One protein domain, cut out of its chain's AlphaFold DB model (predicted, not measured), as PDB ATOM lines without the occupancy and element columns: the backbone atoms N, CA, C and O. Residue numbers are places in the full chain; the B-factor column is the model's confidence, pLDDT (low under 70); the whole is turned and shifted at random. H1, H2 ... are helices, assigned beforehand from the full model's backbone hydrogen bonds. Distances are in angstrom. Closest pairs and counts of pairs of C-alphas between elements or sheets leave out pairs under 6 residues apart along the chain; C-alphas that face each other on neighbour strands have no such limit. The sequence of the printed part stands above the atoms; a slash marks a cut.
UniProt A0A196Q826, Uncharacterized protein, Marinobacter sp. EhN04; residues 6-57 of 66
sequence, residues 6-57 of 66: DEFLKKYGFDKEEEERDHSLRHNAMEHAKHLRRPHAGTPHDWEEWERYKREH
ATOM      1  N   ASP A   6     130.658  15.525 -13.646       78.75
ATOM      2  CA  ASP A   6     130.751  15.843 -12.217       78.75
ATOM      3  C   ASP A   6     132.145  15.540 -11.641       78.75
ATOM      4  O   ASP A   6     132.734  16.356 -10.931       78.75
ATOM      5  N   GLU A   7     132.731  14.392 -11.996       82.00
ATOM      6  CA  GLU A   7     134.096  14.026 -11.596       82.00
ATOM      7  C   GLU A   7     135.143  14.993 -12.170       82.00
ATOM      8  O   GLU A   7     136.153  15.283 -11.520       82.00
ATOM      9  N   PHE A   8     134.899  15.521 -13.373       82.50
ATOM     10  CA  PHE A   8     135.731  16.563 -13.968       82.50
ATOM     11  C   PHE A   8     135.644  17.854 -13.145       82.50
ATOM     12  O   PHE A   8     136.674  18.349 -12.694       82.50
ATOM     13  N   LEU A   9     134.440  18.365 -12.876       82.38
ATOM     14  CA  LEU A   9     134.238  19.598 -12.102       82.38
ATOM     15  C   LEU A   9     134.849  19.511 -10.694       82.38
ATOM     16  O   LEU A   9     135.536  20.438 -10.257       82.38
ATOM     17  N   LYS A  10     134.706  18.360 -10.029       80.50
ATOM     18  CA  LYS A  10     135.295  18.092  -8.710       80.50
ATOM     19  C   LYS A  10     136.821  18.132  -8.719       80.50
ATOM     20  O   LYS A  10     137.429  18.699  -7.812       80.50
ATOM     21  N   LYS A  11     137.460  17.589  -9.759       80.56
ATOM     22  CA  LYS A  11     138.925  17.609  -9.910       80.56
ATOM     23  C   LYS A  11     139.490  19.029 -10.024       80.56
ATOM     24  O   LYS A  11     140.602  19.273  -9.563       80.56
ATOM     25  N   TYR A  12     138.738  19.947 -10.630       79.31
ATOM     26  CA  TYR A  12     139.135  21.348 -10.800       79.31
ATOM     27  C   TYR A  12     138.600  22.274  -9.699       79.31
ATOM     28  O   TYR A  12     138.789  23.483  -9.779       79.31
ATOM     29  N   GLY A  13     137.975  21.723  -8.653       67.88
ATOM     30  CA  GLY A  13     137.527  22.497  -7.498       67.88
ATOM     31  C   GLY A  13     136.261  23.326  -7.730       67.88
ATOM     32  O   GLY A  13     135.972  24.193  -6.914       67.88
ATOM     33  N   PHE A  14     135.500  23.046  -8.794       69.81
ATOM     34  CA  PHE A  14     134.211  23.694  -9.078       69.81
ATOM     35  C   PHE A  14     133.032  23.074  -8.310       69.81
ATOM     36  O   PHE A  14     131.929  23.591  -8.369       69.81
ATOM     37  N   ASP A  15     133.266  21.980  -7.578       64.69
ATOM     38  CA  ASP A  15     132.286  21.306  -6.702       64.69
ATOM     39  C   ASP A  15     132.141  22.009  -5.337       64.69
ATOM     40  O   ASP A  15     131.564  21.474  -4.395       64.69
ATOM     41  N   LYS A  16     132.726  23.203  -5.190       61.19
ATOM     42  CA  LYS A  16     132.461  24.038  -4.028       61.19
ATOM     43  C   LYS A  16     131.117  24.710  -4.242       61.19
ATOM     44  O   LYS A  16     130.989  25.576  -5.102       61.19
ATOM     45  N   GLU A  17     130.158  24.354  -3.398       58.31
ATOM     46  CA  GLU A  17     129.035  25.210  -3.015       58.31
ATOM     47  C   GLU A  17     129.585  26.477  -2.324       58.31
ATOM     48  O   GLU A  17     129.344  26.728  -1.145       58.31
ATOM     49  N   GLU A  18     130.420  27.262  -3.013       58.78
ATOM     50  CA  GLU A  18     130.634  28.648  -2.631       58.78
ATOM     51  C   GLU A  18     129.297  29.323  -2.897       58.78
ATOM     52  O   GLU A  18     128.948  29.596  -4.042       58.78
ATOM     53  N   GLU A  19     128.519  29.452  -1.820       61.31
ATOM     54  CA  GLU A  19     127.285  30.222  -1.719       61.31
ATOM     55  C   GLU A  19     127.365  31.394  -2.706       61.31
ATOM     56  O   GLU A  19     128.228  32.260  -2.544       61.31
ATOM     57  N   GLU A  20     126.573  31.341  -3.791       60.84
ATOM     58  CA  GLU A  20     126.663  32.304  -4.892       60.84
ATOM     59  C   GLU A  20     126.602  33.712  -4.299       60.84
ATOM     60  O   GLU A  20     125.551  34.168  -3.838       60.84
ATOM     61  N   ARG A  21     127.753  34.393  -4.247       69.06
ATOM     62  CA  ARG A  21     127.828  35.734  -3.674       69.06
ATOM     63  C   ARG A  21     126.919  36.638  -4.497       69.06
ATOM     64  O   ARG A  21     126.981  36.644  -5.726       69.06
ATOM     65  N   ASP A  22     126.076  37.417  -3.822       76.88
ATOM     66  CA  ASP A  22     125.209  38.391  -4.482       76.88
ATOM     67  C   ASP A  22     126.080  39.463  -5.157       76.88
ATOM     68  O   ASP A  22     126.529  40.414  -4.532       76.88
ATOM     69  N   HIS A  23     126.331  39.322  -6.457       80.44
ATOM     70  CA  HIS A  23     127.135  40.272  -7.228       80.44
ATOM     71  C   HIS A  23     126.360  41.530  -7.649       80.44
ATOM     72  O   HIS A  23     126.799  42.262  -8.543       80.44
ATOM     73  N   SER A  24     125.201  41.809  -7.045       88.44
ATOM     74  CA  SER A  24     124.459  43.033  -7.332       88.44
ATOM     75  C   SER A  24     125.267  44.281  -6.965       88.44
ATOM     76  O   SER A  24     125.997  44.328  -5.975       88.44
ATOM     77  N   LEU A  25     125.081  45.357  -7.743       87.12
ATOM     78  CA  LEU A  25     125.692  46.664  -7.459       87.12
ATOM     79  C   LEU A  25     125.402  47.136  -6.030       87.12
ATOM     80  O   LEU A  25     126.265  47.723  -5.387       87.12
ATOM     81  N   ARG A  26     124.192  46.857  -5.530       87.44
ATOM     82  CA  ARG A  26     123.774  47.197  -4.169       87.44
ATOM     83  C   ARG A  26     124.600  46.449  -3.127       87.44
ATOM     84  O   ARG A  26     125.051  47.074  -2.175       87.44
ATOM     85  N   HIS A  27     124.772  45.139  -3.292       84.88
ATOM     86  CA  HIS A  27     125.575  44.333  -2.378       84.88
ATOM     87  C   HIS A  27     127.029  44.809  -2.374       84.88
ATOM     88  O   HIS A  27     127.549  45.160  -1.320       84.88
ATOM     89  N   ASN A  28     127.632  44.961  -3.553       82.88
ATOM     90  CA  ASN A  28     129.012  45.430  -3.675       82.88
ATOM     91  C   ASN A  28     129.203  46.823  -3.053       82.88
ATOM     92  O   ASN A  28     130.140  47.027  -2.290       82.88
ATOM     93  N   ALA A  29     128.300  47.775  -3.310       84.19
ATOM     94  CA  ALA A  29     128.379  49.112  -2.715       84.19
ATOM     95  C   ALA A  29     128.294  49.076  -1.179       84.19
ATOM     96  O   ALA A  29     129.019  49.809  -0.508       84.19
ATOM     97  N   MET A  30     127.441  48.210  -0.620       85.50
ATOM     98  CA  MET A  30     127.340  48.013   0.829       85.50
ATOM     99  C   MET A  30     128.616  47.401   1.410       85.50
ATOM    100  O   MET A  30     129.082  47.861   2.447       85.50
ATOM    101  N   GLU A  31     129.197  46.397   0.753       82.81
ATOM    102  CA  GLU A  31     130.452  45.781   1.195       82.81
ATOM    103  C   GLU A  31     131.626  46.768   1.130       82.81
ATOM    104  O   GLU A  31     132.398  46.858   2.081       82.81
ATOM    105  N   HIS A  32     131.717  47.584   0.076       78.56
ATOM    106  CA  HIS A  32     132.721  48.648  -0.026       78.56
ATOM    107  C   HIS A  32     132.569  49.723   1.061       78.56
ATOM    108  O   HIS A  32     133.568  50.246   1.540       78.56
ATOM    109  N   ALA A  33     131.339  50.056   1.463       80.38
ATOM    110  CA  ALA A  33     131.101  51.039   2.521       80.38
ATOM    111  C   ALA A  33     131.435  50.507   3.925       80.38
ATOM    112  O   ALA A  33     131.782  51.290   4.804       80.38
ATOM    113  N   LYS A  34     131.317  49.191   4.142       77.94
ATOM    114  CA  LYS A  34     131.675  48.546   5.415       77.94
ATOM    115  C   LYS A  34     133.183  48.457   5.625       77.94
ATOM    116  O   LYS A  34     133.628  48.534   6.762       77.94
ATOM    117  N   HIS A  35     133.948  48.292   4.549       73.38
ATOM    118  CA  HIS A  35     135.393  48.091   4.609       73.38
ATOM    119  C   HIS A  35     136.107  49.331   4.065       73.38
ATOM    120  O   HIS A  35     136.412  49.414   2.871       73.38
ATOM    121  N   LEU A  36     136.366  50.313   4.936       69.81
ATOM    122  CA  LEU A  36     137.206  51.449   4.564       69.81
ATOM    123  C   LEU A  36     138.634  50.955   4.306       69.81
ATOM    124  O   LEU A  36     139.292  50.426   5.196       69.81
ATOM    125  N   ARG A  37     139.109  51.154   3.075       72.38
ATOM    126  CA  ARG A  37     140.484  50.861   2.661       72.38
ATOM    127  C   ARG A  37     141.296  52.135   2.529       72.38
ATOM    128  O   ARG A  37     140.747  53.227   2.360       72.38
ATOM    129  N   ARG A  38     142.618  51.971   2.528       77.19
ATOM    130  CA  ARG A  38     143.544  53.074   2.310       77.19
ATOM    131  C   ARG A  38     143.264  53.729   0.948       77.19
ATOM    132  O   ARG A  38     143.283  53.041  -0.074       77.19
ATOM    133  N   PRO A  39     143.053  55.054   0.888       75.00
ATOM    134  CA  PRO A  39     142.878  55.731  -0.389       75.00
ATOM    135  C   PRO A  39     144.168  55.648  -1.227       75.00
ATOM    136  O   PRO A  39     145.236  56.073  -0.785       75.00
ATOM    137  N   HIS A  40     144.074  55.119  -2.456       71.75
ATOM    138  CA  HIS A  40     145.214  54.993  -3.386       71.75
ATOM    139  C   HIS A  40     145.744  56.348  -3.884       71.75
ATOM    140  O   HIS A  40     146.926  56.489  -4.193       71.75
ATOM    141  N   ALA A  41     144.865  57.341  -3.972       75.06
ATOM    142  CA  ALA A  41     145.179  58.731  -4.264       75.06
ATOM    143  C   ALA A  41     144.093  59.596  -3.622       75.06
ATOM    144  O   ALA A  41     142.930  59.198  -3.585       75.06
ATOM    145  N   GLY A  42     144.468  60.763  -3.114       76.31
ATOM    146  CA  GLY A  42     143.546  61.647  -2.419       76.31
ATOM    147  C   GLY A  42     144.165  63.010  -2.162       76.31
ATOM    148  O   GLY A  42     145.354  63.246  -2.394       76.31
ATOM    149  N   THR A  43     143.327  63.913  -1.691       82.19
ATOM    150  CA  THR A  43     143.718  65.169  -1.062       82.19
ATOM    151  C   THR A  43     144.516  64.851   0.208       82.19
ATOM    152  O   THR A  43     144.241  63.842   0.855       82.19
ATOM    153  N   PRO A  44     145.475  65.690   0.641       84.56
ATOM    154  CA  PRO A  44     146.204  65.447   1.891       84.56
ATOM    155  C   PRO A  44     145.308  65.183   3.118       84.56
ATOM    156  O   PRO A  44     145.684  64.399   3.983       84.56
ATOM    157  N   HIS A  45     144.105  65.766   3.168       80.62
ATOM    158  CA  HIS A  45     143.119  65.501   4.224       80.62
ATOM    159  C   HIS A  45     142.572  64.070   4.222       80.62
ATOM    160  O   HIS A  45     142.344  63.517   5.291       80.62
ATOM    161  N   ASP A  46     142.444  63.435   3.053       83.88
ATOM    162  CA  ASP A  46     141.995  62.041   2.952       83.88
ATOM    163  C   ASP A  46     142.994  61.091   3.643       83.88
ATOM    164  O   ASP A  46     142.624  60.028   4.141       83.88
ATOM    165  N   TRP A  47     144.272  61.482   3.727       80.69
ATOM    166  CA  TRP A  47     145.289  60.744   4.482       80.69
ATOM    167  C   TRP A  47     145.230  61.032   5.982       80.69
ATOM    168  O   TRP A  47     145.392  60.110   6.777       80.69
ATOM    169  N   GLU A  48     144.976  62.277   6.387       83.50
ATOM    170  CA  GLU A  48     144.791  62.626   7.804       83.50
ATOM    171  C   GLU A  48     143.582  61.903   8.414       83.50
ATOM    172  O   GLU A  48     143.648  61.418   9.548       83.50
ATOM    173  N   GLU A  49     142.486  61.811   7.659       83.44
ATOM    174  CA  GLU A  49     141.277  61.091   8.054       83.44
ATOM    175  C   GLU A  49     141.514  59.580   8.116       83.44
ATOM    176  O   GLU A  49     141.119  58.951   9.098       83.44
ATOM    177  N   TRP A  50     142.229  59.009   7.141       81.62
ATOM    178  CA  TRP A  50     142.622  57.597   7.158       81.62
ATOM    179  C   TRP A  50     143.492  57.242   8.371       81.62
ATOM    180  O   TRP A  50     143.216  56.270   9.070       81.62
ATOM    181  N   GLU A  51     144.515  58.044   8.671       82.06
ATOM    182  CA  GLU A  51     145.388  57.829   9.832       82.06
ATOM    183  C   GLU A  51     144.622  57.958  11.155       82.06
ATOM    184  O   GLU A  51     144.852  57.200  12.103       82.06
ATOM    185  N   ARG A  52     143.675  58.904  11.233       85.31
ATOM    186  CA  ARG A  52     142.786  59.031  12.391       85.31
ATOM    187  C   ARG A  52     141.899  57.794  12.533       85.31
ATOM    188  O   ARG A  52     141.835  57.249  13.633       85.31
ATOM    189  N   TYR A  53     141.284  57.341  11.443       83.25
ATOM    190  CA  TYR A  53     140.438  56.151  11.420       83.25
ATOM    191  C   TYR A  53     141.222  54.903  11.836       83.25
ATOM    192  O   TYR A  53     140.799  54.209  12.751       83.25
ATOM    193  N   LYS A  54     142.421  54.677  11.281       83.25
ATOM    194  CA  LYS A  54     143.303  53.557  11.659       83.25
ATOM    195  C   LYS A  54     143.662  53.561  13.146       83.25
ATOM    196  O   LYS A  54     143.758  52.506  13.765       83.25
ATOM    197  N   ARG A  55     143.856  54.742  13.740       84.38
ATOM    198  CA  ARG A  55     144.139  54.873  15.176       84.38
ATOM    199  C   ARG A  55     142.912  54.609  16.052       84.38
ATOM    200  O   ARG A  55     143.070  54.109  17.162       84.38
ATOM    201  N   GLU A  56     141.727  55.003  15.598       85.62
ATOM    202  CA  GLU A  56     140.464  54.849  16.334       85.62
ATOM    203  C   GLU A  56     139.871  53.439  16.186       85.62
ATOM    204  O   GLU A  56     139.238  52.944  17.116       85.62
ATOM    205  N   HIS A  57     140.146  52.779  15.059       80.56
ATOM    206  CA  HIS A  57     139.594  51.489  14.655       80.56
ATOM    207  C   HIS A  57     140.699  50.510  14.209       80.56
ATOM    208  O   HIS A  57     140.747  50.116  13.044       80.56
TER     209      HIS A  57
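Overview. This is residues 6 to 57 of the 66 residues of an uncharacterized protein of Marinobacter sp. EhN04 (UniProt A0A196Q826). Three separate helices are strung along an open, drawn-out chain with no common core: H3, the longest, is near one end, H1, the shortest, is at the far end, and H2 is between them. A long unnamed stretch, residues 12 to 24, makes much of the length between H1 and H2. The printed part has 52 residues, with three named helices in the order H1, H2, H3 and no named strand, and is all helix in class. It is extended, with a radius of gyration of the C-alphas of 18.7 A and spans of 54 by 23 by 21 A.

Arrangement. H3, residues 44 to 56, is apart from H2, residues 25 to 34. H1, residues 6 to 11, is apart from both. Residues 16 to 35 stand free, of which 25 to 34 belong to H2. In H1, H2 and H3 every O i to N i+4 pair is within hydrogen-bond range.

Along the chain. H3 measures 18.8 A from C-alpha 44 to C-alpha 56, at (140.464, 54.849, 16.334). H2 measures 14.3 A. H1 begins at C-alpha 6, (130.751, 15.843, -12.217).

Size, cuts and confidence. The C-alphas farthest apart, of Glu 7 and His 45, are 54.6 A apart. The printed part has no cut. The link H1 to H2 is long, with 13 residues. The pLDDT is under 70 at residues 13 to 21 and residue 36.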